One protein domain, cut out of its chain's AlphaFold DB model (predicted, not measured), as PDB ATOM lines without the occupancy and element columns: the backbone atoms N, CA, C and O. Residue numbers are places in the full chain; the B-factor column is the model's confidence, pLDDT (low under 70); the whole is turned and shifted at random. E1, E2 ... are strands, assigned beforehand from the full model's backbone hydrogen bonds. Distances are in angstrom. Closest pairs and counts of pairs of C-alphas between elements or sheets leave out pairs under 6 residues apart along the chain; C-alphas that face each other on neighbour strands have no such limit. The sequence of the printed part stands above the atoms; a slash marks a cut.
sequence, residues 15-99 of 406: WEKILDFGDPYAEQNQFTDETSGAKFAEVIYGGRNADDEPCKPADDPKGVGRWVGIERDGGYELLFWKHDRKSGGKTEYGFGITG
ATOM      1  N   TRP A  15     279.165 298.483 236.540       79.94
ATOM      2  CA  TRP A  15     278.490 297.776 237.624       79.94
ATOM      3  C   TRP A  15     279.397 297.653 238.849       79.94
ATOM      4  O   TRP A  15     280.442 297.023 238.775       79.94
ATOM      5  N   GLU A  16     278.998 298.190 240.003       80.94
ATOM      6  CA  GLU A  16     279.824 298.165 241.230       80.94
ATOM      7  C   GLU A  16     280.099 296.749 241.776       80.94
ATOM      8  O   GLU A  16     281.010 296.548 242.577       80.94
ATOM      9  N   LYS A  17     279.281 295.761 241.396       82.06
ATOM     10  CA  LYS A  17     279.390 294.360 241.820       82.06
ATOM     11  C   LYS A  17     278.985 293.439 240.675       82.06
ATOM     12  O   LYS A  17     278.252 293.847 239.776       82.06
ATOM     13  N   ILE A  18     279.426 292.185 240.743       81.19
ATOM     14  CA  ILE A  18     278.990 291.139 239.814       81.19
ATOM     15  C   ILE A  18     277.487 290.916 239.983       81.19
ATOM     16  O   ILE A  18     276.987 290.810 241.104       81.19
ATOM     17  N   LEU A  19     276.778 290.854 238.861       77.12
ATOM     18  CA  LEU A  19     275.345 290.601 238.835       77.12
ATOM     19  C   LEU A  19     275.054 289.124 239.084       77.12
ATOM     20  O   LEU A  19     275.590 288.269 238.395       77.12
ATOM     21  N   ASP A  20     274.156 288.821 240.013       73.50
ATOM     22  CA  ASP A  20     273.576 287.480 240.169       73.50
ATOM     23  C   ASP A  20     272.246 287.325 239.408       73.50
ATOM     24  O   ASP A  20     271.677 286.238 239.356       73.50
ATOM     25  N   PHE A  21     271.739 288.419 238.821       81.12
ATOM     26  CA  PHE A  21     270.436 288.518 238.149       81.12
ATOM     27  C   PHE A  21     269.246 288.048 239.005       81.12
ATOM     28  O   PHE A  21     268.179 287.743 238.467       81.12
ATOM     29  N   GLY A  22     269.411 288.000 240.332       79.19
ATOM     30  CA  GLY A  22     268.438 287.408 241.247       79.19
ATOM     31  C   GLY A  22     268.211 285.905 241.035       79.19
ATOM     32  O   GLY A  22     267.174 285.392 241.460       79.19
ATOM     33  N   ASP A  23     269.131 285.205 240.364       84.31
ATOM     34  CA  ASP A  23     269.071 283.763 240.135       84.31
ATOM     35  C   ASP A  23     269.929 283.015 241.176       84.31
ATOM     36  O   ASP A  23     271.158 283.105 241.140       84.31
ATOM     37  N   PRO A  24     269.318 282.241 242.096       84.19
ATOM     38  CA  PRO A  24     270.056 281.500 243.118       84.19
ATOM     39  C   PRO A  24     270.924 280.369 242.546       84.19
ATOM     40  O   PRO A  24     271.760 279.829 243.269       84.19
ATOM     41  N   TYR A  25     270.723 279.995 241.278       89.50
ATOM     42  CA  TYR A  25     271.512 278.985 240.578       89.50
ATOM     43  C   TYR A  25     272.566 279.582 239.640       89.50
ATOM     44  O   TYR A  25     273.247 278.817 238.958       89.50
ATOM     45  N   ALA A  26     272.724 280.911 239.597       90.88
ATOM     46  CA  ALA A  26     273.723 281.546 238.747       90.88
ATOM     47  C   ALA A  26     275.148 281.099 239.111       90.88
ATOM     48  O   ALA A  26     275.554 281.109 240.275       90.88
ATOM     49  N   GLU A  27     275.930 280.753 238.093       92.25
ATOM     50  CA  GLU A  27     277.345 280.423 238.223       92.25
ATOM     51  C   GLU A  27     278.178 281.663 237.897       92.25
ATOM     52  O   GLU A  27     278.062 282.224 236.806       92.25
ATOM     53  N   GLN A  28     279.004 282.099 238.851       92.25
ATOM     54  CA  GLN A  28     279.885 283.256 238.701       92.25
ATOM     55  C   GLN A  28     281.339 282.798 238.608       92.25
ATOM     56  O   GLN A  28     281.866 282.192 239.541       92.25
ATOM     57  N   ASN A  29     282.001 283.148 237.509       92.00
ATOM     58  CA  ASN A  29     283.404 282.853 237.259       92.00
ATOM     59  C   ASN A  29     284.188 284.159 237.158       92.00
ATOM     60  O   ASN A  29     283.831 285.042 236.384       92.00
ATOM     61  N   GLN A  30     285.282 284.276 237.905       93.19
ATOM     62  CA  GLN A  30     286.238 285.373 237.763       93.19
ATOM     63  C   GLN A  30     287.570 284.814 237.287       93.19
ATOM     64  O   GLN A  30     288.036 283.795 237.800       93.19
ATOM     65  N   PHE A  31     288.187 285.478 236.317       94.00
ATOM     66  CA  PHE A  31     289.480 285.061 235.787       94.00
ATOM     67  C   PHE A  31     290.289 286.259 235.302       94.00
ATOM     68  O   PHE A  31     289.740 287.302 234.950       94.00
ATOM     69  N   THR A  32     291.607 286.093 235.268       95.81
ATOM     70  CA  THR A  32     292.525 287.053 234.657       95.81
ATOM     71  C   THR A  32     292.961 286.497 233.313       95.81
ATOM     72  O   THR A  32     293.448 285.371 233.245       95.81
ATOM     73  N   ASP A  33     292.799 287.273 232.249       95.31
ATOM     74  CA  ASP A  33     293.351 286.917 230.947       95.31
ATOM     75  C   ASP A  33     294.865 287.160 230.949       95.31
ATOM     76  O   ASP A  33     295.326 288.284 231.146       95.31
ATOM     77  N   GLU A  34     295.650 286.110 230.718       94.31
ATOM     78  CA  GLU A  34     297.116 286.173 230.790       94.31
ATOM     79  C   GLU A  34     297.730 287.096 229.724       94.31
ATOM     80  O   GLU A  34     298.801 287.664 229.936       94.31
ATOM     81  N   THR A  35     297.053 287.272 228.585       93.88
ATOM     82  CA  THR A  35     297.562 288.070 227.458       93.88
ATOM     83  C   THR A  35     297.422 289.571 227.714       93.88
ATOM     84  O   THR A  35     298.325 290.348 227.398       93.88
ATOM     85  N   SER A  36     296.286 289.991 228.271       94.44
ATOM     86  CA  SER A  36     295.960 291.397 228.535       94.44
ATOM     87  C   SER A  36     296.262 291.845 229.966       94.44
ATOM     88  O   SER A  36     296.399 293.045 230.217       94.44
ATOM     89  N   GLY A  37     296.334 290.902 230.910       94.75
ATOM     90  CA  GLY A  37     296.365 291.173 232.346       94.75
ATOM     91  C   GLY A  37     295.039 291.705 232.899       94.75
ATOM     92  O   GLY A  37     294.978 292.072 234.072       94.75
ATOM     93  N   ALA A  38     293.985 291.779 232.079       94.75
ATOM     94  CA  ALA A  38     292.678 292.245 232.512       94.75
ATOM     95  C   ALA A  38     291.926 291.156 233.273       94.75
ATOM     96  O   ALA A  38     292.020 289.965 232.964       94.75
ATOM     97  N   LYS A  39     291.155 291.586 234.266       94.81
ATOM     98  CA  LYS A  39     290.284 290.715 235.046       94.81
ATOM     99  C   LYS A  39     288.873 290.770 234.481       94.81
ATOM    100  O   LYS A  39     288.372 291.839 234.141       94.81
ATOM    101  N   PHE A  40     288.242 289.612 234.395       94.56
ATOM    102  CA  PHE A  40     286.904 289.431 233.856       94.56
ATOM    103  C   PHE A  40     286.011 288.754 234.881       94.56
ATOM    104  O   PHE A  40     286.470 287.953 235.698       94.56
ATOM    105  N   ALA A  41     284.720 289.042 234.776       94.12
ATOM    106  CA  ALA A  41     283.669 288.270 235.406       94.12
ATOM    107  C   ALA A  41     282.733 287.720 234.332       94.12
ATOM    108  O   ALA A  41     282.310 288.437 233.428       94.12
ATOM    109  N   GLU A  42     282.394 286.446 234.458       94.25
ATOM    110  CA  GLU A  42     281.375 285.768 233.681       94.25
ATOM    111  C   GLU A  42     280.276 285.280 234.617       94.25
ATOM    112  O   GLU A  42     280.550 284.723 235.679       94.25
ATOM    113  N   VAL A  43     279.030 285.473 234.203       94.19
ATOM    114  CA  VAL A  43     277.858 284.987 234.922       94.19
ATOM    115  C   VAL A  43     276.994 284.189 233.966       94.19
ATOM    116  O   VAL A  43     276.540 284.715 232.945       94.19
ATOM    117  N   ILE A  44     276.752 282.926 234.303       93.81
ATOM    118  CA  ILE A  44     275.850 282.039 233.572       93.81
ATOM    119  C   ILE A  44     274.607 281.826 234.433       93.81
ATOM    120  O   ILE A  44     274.715 281.400 235.578       93.81
ATOM    121  N   TYR A  45     273.430 282.153 233.905       93.12
ATOM    122  CA  TYR A  45     272.194 282.231 234.692       93.12
ATOM    123  C   TYR A  45     270.965 281.808 233.876       93.12
ATOM    124  O   TYR A  45     271.031 281.649 232.659       93.12
ATOM    125  N   GLY A  46     269.818 281.644 234.528       90.81
ATOM    126  CA  GLY A  46     268.516 281.450 233.893       90.81
ATOM    127  C   GLY A  46     268.242 280.032 233.388       90.81
ATOM    128  O   GLY A  46     267.394 279.867 232.511       90.81
ATOM    129  N   GLY A  47     268.936 279.019 233.918       92.06
ATOM    130  CA  GLY A  47     268.690 277.612 233.585       92.06
ATOM    131  C   GLY A  47     267.275 277.160 233.972       92.06
ATOM    132  O   GLY A  47     266.754 277.548 235.025       92.06
ATOM    133  N   ARG A  48     266.637 276.355 233.113       88.56
ATOM    134  CA  ARG A  48     265.293 275.800 233.340       88.56
ATOM    135  C   ARG A  48     265.250 274.302 233.054       88.56
ATOM    136  O   ARG A  48     265.683 273.866 231.989       88.56
ATOM    137  N   ASN A  49     264.684 273.525 233.972       88.19
ATOM    138  CA  ASN A  49     264.464 272.095 233.752       88.19
ATOM    139  C   ASN A  49     263.272 271.849 232.796       88.19
ATOM    140  O   ASN A  49     262.671 272.782 232.257       88.19
ATOM    141  N   ALA A  50     262.922 270.578 232.571       85.56
ATOM    142  CA  ALA A  50     261.809 270.199 231.694       85.56
ATOM    143  C   ALA A  50     260.439 270.742 232.155       85.56
ATOM    144  O   ALA A  50     259.552 270.913 231.321       85.56
ATOM    145  N   ASP A  51     260.298 271.044 233.449       87.56
ATOM    146  CA  ASP A  51     259.082 271.560 234.085       87.56
ATOM    147  C   ASP A  51     259.060 273.105 234.172       87.56
ATOM    148  O   ASP A  51     258.186 273.684 234.812       87.56
ATOM    149  N   ASP A  52     260.005 273.788 233.507       83.94
ATOM    150  CA  ASP A  52     260.214 275.249 233.553       83.94
ATOM    151  C   ASP A  52     260.545 275.797 234.961       83.94
ATOM    152  O   ASP A  52     260.396 276.989 235.252       83.94
ATOM    153  N   GLU A  53     261.064 274.947 235.847       87.38
ATOM    154  CA  GLU A  53     261.560 275.353 237.161       87.38
ATOM    155  C   GLU A  53     263.034 275.801 237.081       87.38
ATOM    156  O   GLU A  53     263.792 275.288 236.251       87.38
ATOM    157  N   PRO A  54     263.480 276.770 237.912       87.81
ATOM    158  CA  PRO A  54     264.887 277.167 237.980       87.81
ATOM    159  C   PRO A  54     265.811 275.983 238.294       87.81
ATOM    160  O   PRO A  54     265.578 275.249 239.253       87.81
ATOM    161  N   CYS A  55     266.878 275.824 237.513       89.94
ATOM    162  CA  CYS A  55     267.889 274.788 237.718       89.94
ATOM    163  C   CYS A  55     269.302 275.329 237.477       89.94
ATOM    164  O   CYS A  55     269.482 276.471 237.050       89.94
ATOM    165  N   LYS A  56     270.318 274.493 237.723       91.56
ATOM    166  CA  LYS A  56     271.707 274.875 237.463       91.56
ATOM    167  C   LYS A  56     271.947 275.063 235.963       91.56
ATOM    168  O   LYS A  56     271.379 274.314 235.163       91.56
ATOM    169  N   PRO A  57     272.830 275.994 235.566       90.38
ATOM    170  CA  PRO A  57     273.219 276.184 234.176       90.38
ATOM    171  C   PRO A  57     273.661 274.912 233.447       90.38
ATOM    172  O   PRO A  57     273.310 274.717 232.283       90.38
ATOM    173  N   ALA A  58     274.381 274.024 234.137       89.81
ATOM    174  CA  ALA A  58     274.821 272.740 233.592       89.81
ATOM    175  C   ALA A  58     273.662 271.818 233.155       89.81
ATOM    176  O   ALA A  58     273.846 271.005 232.248       89.81
ATOM    177  N   ASP A  59     272.478 271.969 233.758       88.50
ATOM    178  CA  ASP A  59     271.294 271.149 233.483       88.50
ATOM    179  C   ASP A  59     270.445 271.703 232.311       88.50
ATOM    180  O   ASP A  59     269.642 270.968 231.735       88.50
ATOM    181  N   ASP A  60     270.657 272.965 231.895       86.31
ATOM    182  CA  ASP A  60     270.047 273.576 230.695       86.31
ATOM    183  C   ASP A  60     271.057 274.410 229.875       86.31
ATOM    184  O   ASP A  60     270.920 275.630 229.717       86.31
ATOM    185  N   PRO A  61     272.058 273.768 229.249       78.00
ATOM    186  CA  PRO A  61     273.153 274.471 228.577       78.00
ATOM    187  C   PRO A  61     272.706 275.310 227.367       78.00
ATOM    188  O   PRO A  61     273.472 276.123 226.848       78.00
ATOM    189  N   LYS A  62     271.476 275.115 226.871       79.12
ATOM    190  CA  LYS A  62     270.935 275.843 225.711       79.12
ATOM    191  C   LYS A  62     269.996 276.982 226.098       79.12
ATOM    192  O   LYS A  62     269.667 277.791 225.229       79.12
ATOM    193  N   GLY A  63     269.507 277.015 227.336       82.62
ATOM    194  CA  GLY A  63     268.540 278.010 227.807       82.62
ATOM    195  C   GLY A  63     269.133 279.124 228.644       82.62
ATOM    196  O   GLY A  63     268.466 280.135 228.840       82.62
ATOM    197  N   VAL A  64     270.378 278.962 229.076       92.75
ATOM    198  CA  VAL A  64     271.069 279.921 229.935       92.75
ATOM    199  C   VAL A  64     271.406 281.230 229.227       92.75
ATOM    200  O   VAL A  64     271.763 281.273 228.042       92.75
ATOM    201  N   GLY A  65     271.312 282.307 229.996       93.00
ATOM    202  CA  GLY A  65     271.940 283.582 229.712       93.00
ATOM    203  C   GLY A  65     273.413 283.557 230.112       93.00
ATOM    204  O   GLY A  65     273.836 282.773 230.960       93.00
ATOM    205  N   ARG A  66     274.206 284.413 229.471       93.44
ATOM    206  CA  ARG A  66     275.641 284.572 229.706       93.44
ATOM    207  C   ARG A  66     275.983 286.051 229.676       93.44
ATOM    208  O   ARG A  66     275.806 286.693 228.643       93.44
ATOM    209  N   TRP A  67     276.482 286.572 230.781       93.56
ATOM    210  CA  TRP A  67     276.973 287.938 230.907       93.56
ATOM    211  C   TRP A  67     278.485 287.912 231.114       93.56
ATOM    212  O   TRP A  67     278.987 287.065 231.846       93.56
ATOM    213  N   VAL A  68     279.205 288.813 230.455       93.81
ATOM    214  CA  VAL A  68     280.652 288.982 230.577       93.81
ATOM    215  C   VAL A  68     280.946 290.461 230.774       93.81
ATOM    216  O   VAL A  68     280.549 291.293 229.950       93.81
ATOM    217  N   GLY A  69     281.676 290.766 231.841       93.38
ATOM    218  CA  GLY A  69     282.177 292.098 232.140       93.38
ATOM    219  C   GLY A  69     283.684 292.109 232.368       93.38
ATOM    220  O   GLY A  69     284.271 291.102 232.766       93.38
ATOM    221  N   ILE A  70     284.305 293.255 232.110       93.69
ATOM    222  CA  ILE A  70     285.716 293.531 232.404       93.69
ATOM    223  C   ILE A  70     285.812 294.422 233.638       93.69
ATOM    224  O   ILE A  70     285.088 295.410 233.739       93.69
ATOM    225  N   GLU A  71     286.676 294.074 234.587       92.06
ATOM    226  CA  GLU A  71     286.862 294.869 235.801       92.06
ATOM    227  C   GLU A  71     287.547 296.202 235.469       92.06
ATOM    228  O   GLU A  71     288.604 296.227 234.834       92.06
ATOM    229  N   ARG A  72     286.960 297.310 235.929       86.75
ATOM    230  CA  ARG A  72     287.511 298.665 235.845       86.75
ATOM    231  C   ARG A  72     287.187 299.453 237.104       86.75
ATOM    232  O   ARG A  72     286.032 299.503 237.513       86.75
ATOM    233  N   ASP A  73     288.202 300.074 237.700       81.38
ATOM    234  CA  ASP A  73     288.069 300.991 238.843       81.38
ATOM    235  C   ASP A  73     287.193 300.454 239.997       81.38
ATOM    236  O   ASP A  73     286.457 301.194 240.647       81.38
ATOM    237  N   GLY A  74     287.271 299.144 240.262       81.62
ATOM    238  CA  GLY A  74     286.498 298.473 241.313       81.62
ATOM    239  C   GLY A  74     285.055 298.107 240.938       81.62
ATOM    240  O   GLY A  74     284.328 297.610 241.794       81.62
ATOM    241  N   GLY A  75     284.645 298.319 239.685       87.88
ATOM    242  CA  GLY A  75     283.396 297.827 239.099       87.88
ATOM    243  C   GLY A  75     283.636 296.983 237.843       87.88
ATOM    244  O   GLY A  75     284.769 296.645 237.519       87.88
ATOM    245  N   TYR A  76     282.570 296.642 237.123       90.06
ATOM    246  CA  TYR A  76     282.604 295.831 235.908       90.06
ATOM    247  C   TYR A  76     281.902 296.539 234.758       90.06
ATOM    248  O   TYR A  76     280.721 296.871 234.852       90.06
ATOM    249  N   GLU A  77     282.610 296.735 233.656       91.25
ATOM    250  CA  GLU A  77     282.037 297.255 232.422       91.25
ATOM    251  C   GLU A  77     281.485 296.107 231.574       91.25
ATOM    252  O   GLU A  77     282.163 295.098 231.366       91.25
ATOM    253  N   LEU A  78     280.251 296.242 231.081       91.88
ATOM    254  CA  LEU A  78     279.625 295.224 230.236       91.88
ATOM    255  C   LEU A  78     280.378 295.070 228.903       91.88
ATOM    256  O   LEU A  78     280.524 296.038 228.161       91.88
ATOM    257  N   LEU A  79     280.738 293.834 228.541       92.81
ATOM    258  CA  LEU A  79     281.281 293.502 227.218       92.81
ATOM    259  C   LEU A  79     280.313 292.690 226.358       92.81
ATOM    260  O   LEU A  79     280.182 292.938 225.158       92.81
ATOM    261  N   PHE A  80     279.636 291.716 226.959       93.94
ATOM    262  CA  PHE A  80     278.727 290.817 226.255       93.94
ATOM    263  C   PHE A  80     277.621 290.341 227.183       93.94
ATOM    264  O   PHE A  80     277.888 289.933 228.308       93.94
ATOM    265  N   TRP A  81     276.385 290.338 226.698       93.88
ATOM    266  CA  TRP A  81     275.257 289.804 227.441       93.88
ATOM    267  C   TRP A  81     274.276 289.090 226.524       93.88
ATOM    268  O   TRP A  81     273.516 289.704 225.778       93.88
ATOM    269  N   LYS A  82     274.271 287.762 226.589       93.50
ATOM    270  CA  LYS A  82     273.207 286.929 226.042       93.50
ATOM    271  C   LYS A  82     272.162 286.707 227.126       93.50
ATOM    272  O   LYS A  82     272.463 286.131 228.164       93.50
ATOM    273  N   HIS A  83     270.941 287.132 226.864       91.62
ATOM    274  CA  HIS A  83     269.800 286.896 227.734       91.62
ATOM    275  C   HIS A  83     269.399 285.415 227.699       91.62
ATOM    276  O   HIS A  83     269.573 284.741 226.681       91.62
ATOM    277  N   ASP A  84     268.860 284.906 228.803       90.38
ATOM    278  CA  ASP A  84     268.347 283.539 228.897       90.38
ATOM    279  C   ASP A  84     267.087 283.339 228.032       90.38
ATOM    280  O   ASP A  84     266.497 284.286 227.490       90.38
ATOM    281  N   ARG A  85     266.648 282.085 227.898       88.88
ATOM    282  CA  ARG A  85     265.493 281.711 227.069       88.88
ATOM    283  C   ARG A  85     264.213 282.428 227.504       88.88
ATOM    284  O   ARG A  85     263.464 282.880 226.637       88.88
ATOM    285  N   LYS A  86     263.969 282.582 228.810       84.56
ATOM    286  CA  LYS A  86     262.766 283.244 229.349       84.56
ATOM    287  C   LYS A  86     262.795 284.749 229.096       84.56
ATOM    288  O   LYS A  86     261.755 285.350 228.827       84.56
ATOM    289  N   SER A  87     263.982 285.346 229.112       83.62
ATOM    290  CA  SER A  87     264.191 286.769 228.808       83.62
ATOM    291  C   SER A  87     264.266 287.075 227.304       83.62
ATOM    292  O   SER A  87     264.472 288.222 226.903       83.62
ATOM    293  N   GLY A  88     264.031 286.076 226.446       82.19
ATOM    294  CA  GLY A  88     263.896 286.245 225.000       82.19
ATOM    295  C   GLY A  88     265.188 286.066 224.203       82.19
ATOM    296  O   GLY A  88     265.191 286.365 223.011       82.19
ATOM    297  N   GLY A  89     266.274 285.591 224.824       85.44
ATOM    298  CA  GLY A  89     267.466 285.112 224.112       85.44
ATOM    299  C   GLY A  89     268.280 286.168 223.358       85.44
ATOM    300  O   GLY A  89     269.154 285.808 222.568       85.44
ATOM    301  N   LYS A  90     267.978 287.460 223.538       89.75
ATOM    302  CA  LYS A  90     268.654 288.559 222.833       89.75
ATOM    303  C   LYS A  90     270.116 288.666 223.249       89.75
ATOM    304  O   LYS A  90     270.480 288.276 224.352       89.75
ATOM    305  N   THR A  91     270.942 289.227 222.377       92.56
ATOM    306  CA  THR A  91     272.343 289.525 222.680       92.56
ATOM    307  C   THR A  91     272.569 291.025 222.645       92.56
ATOM    308  O   THR A  91     272.148 291.700 221.706       92.56
ATOM    309  N   GLU A  92     273.241 291.523 223.669       91.81
ATOM    310  CA  GLU A  92     273.674 292.901 223.828       91.81
ATOM    311  C   GLU A  92     275.200 292.921 223.943       91.81
ATOM    312  O   GLU A  92     275.814 291.995 224.479       91.81
ATOM    313  N   TYR A  93     275.813 293.965 223.400       91.81
ATOM    314  CA  TYR A  93     277.260 294.130 223.359       91.81
ATOM    315  C   TYR A  93     277.648 295.439 224.031       91.81
ATOM    316  O   TYR A  93     276.946 296.444 223.900       91.81
ATOM    317  N   GLY A  94     278.786 295.409 224.722       87.88
ATOM    318  CA  GLY A  94     279.451 296.597 225.235       87.88
ATOM    319  C   GLY A  94     279.895 297.533 224.115       87.88
ATOM    320  O   GLY A  94     279.924 297.170 222.933       87.88
ATOM    321  N   PHE A  95     280.269 298.757 224.485       83.62
ATOM    322  CA  PHE A  95     280.725 299.746 223.517       83.62
ATOM    323  C   PHE A  95     281.934 299.228 222.728       83.62
ATOM    324  O   PHE A  95     282.934 298.802 223.295       83.62
ATOM    325  N   GLY A  96     281.846 299.277 221.397       83.50
ATOM    326  CA  GLY A  96     282.922 298.836 220.512       83.50
ATOM    327  C   GLY A  96     283.052 297.321 220.350       83.50
ATOM    328  O   GLY A  96     283.903 296.904 219.571       83.50
ATOM    329  N   ILE A  97     282.217 296.502 221.001       89.62
ATOM    330  CA  ILE A  97     282.234 295.037 220.876       89.62
ATOM    331  C   ILE A  97     281.287 294.579 219.764       89.62
ATOM    332  O   ILE A  97     280.160 295.055 219.647       89.62
ATOM    333  N   THR A  98     281.745 293.641 218.935       86.38
ATOM    334  CA  THR A  98     280.985 293.135 217.774       86.38
ATOM    335  C   THR A  98     280.925 291.606 217.694       86.38
ATOM    336  O   THR A  98     280.378 291.051 216.742       86.38
ATOM    337  N   GLY A  99     281.465 290.909 218.696       87.94
ATOM    338  CA  GLY A  99     281.566 289.454 218.716       87.94
ATOM    339  C   GLY A  99     282.067 288.934 220.060       87.94
ATOM    340  O   GLY A  99     281.690 289.456 221.104       87.94
TER     341      GLY A  99
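Overview. This is residues 15 to 99 of the 406 residues of the protein "PF03993 domain protein" of Coriobacteriaceae bacterium BV3Ac1 (UniProt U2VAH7). With little regular structure, this is one twisted wall of five strands, a meander in which each is the antiparallel neighbour of the one before; residues 15 to 26 run over one face, and loop 46 to 64 lengthens one end. The 85 printed residues hold no named helix and strands E1 to E5, in sheet order E1 - E2 - E3 - E4 - E5: all strand, 32 residues in named elements. The whole is compact, radius of gyration of the C-alphas 13.4 A, spanning 42 by 23 by 23 A.

Arrangement. E1, residues 27 to 32, and E2, 39 to 45, form a hairpin, N 29 to O 42 2.8 A. E3, 65 to 72, pairs with E2, N 43 to O 67 2.8 A. E4, 75 to 82, bends by 65 degrees at residue 79 and pairs with E3, N 68 to O 80 2.8 A. Edge strand E5, 91 to 93, pairs with E4, N 81 to O 92 2.8 A.

Along the chain. E1 begins at C-alpha 27 (277.345, 280.423, 238.223); E5 ends at C-alpha 93 (277.260, 294.130, 223.359). E3 measures 22.5 A.

Size, cuts and confidence. The printed part has no cut. The link E2 to E3 is long. No printed residue is under 70.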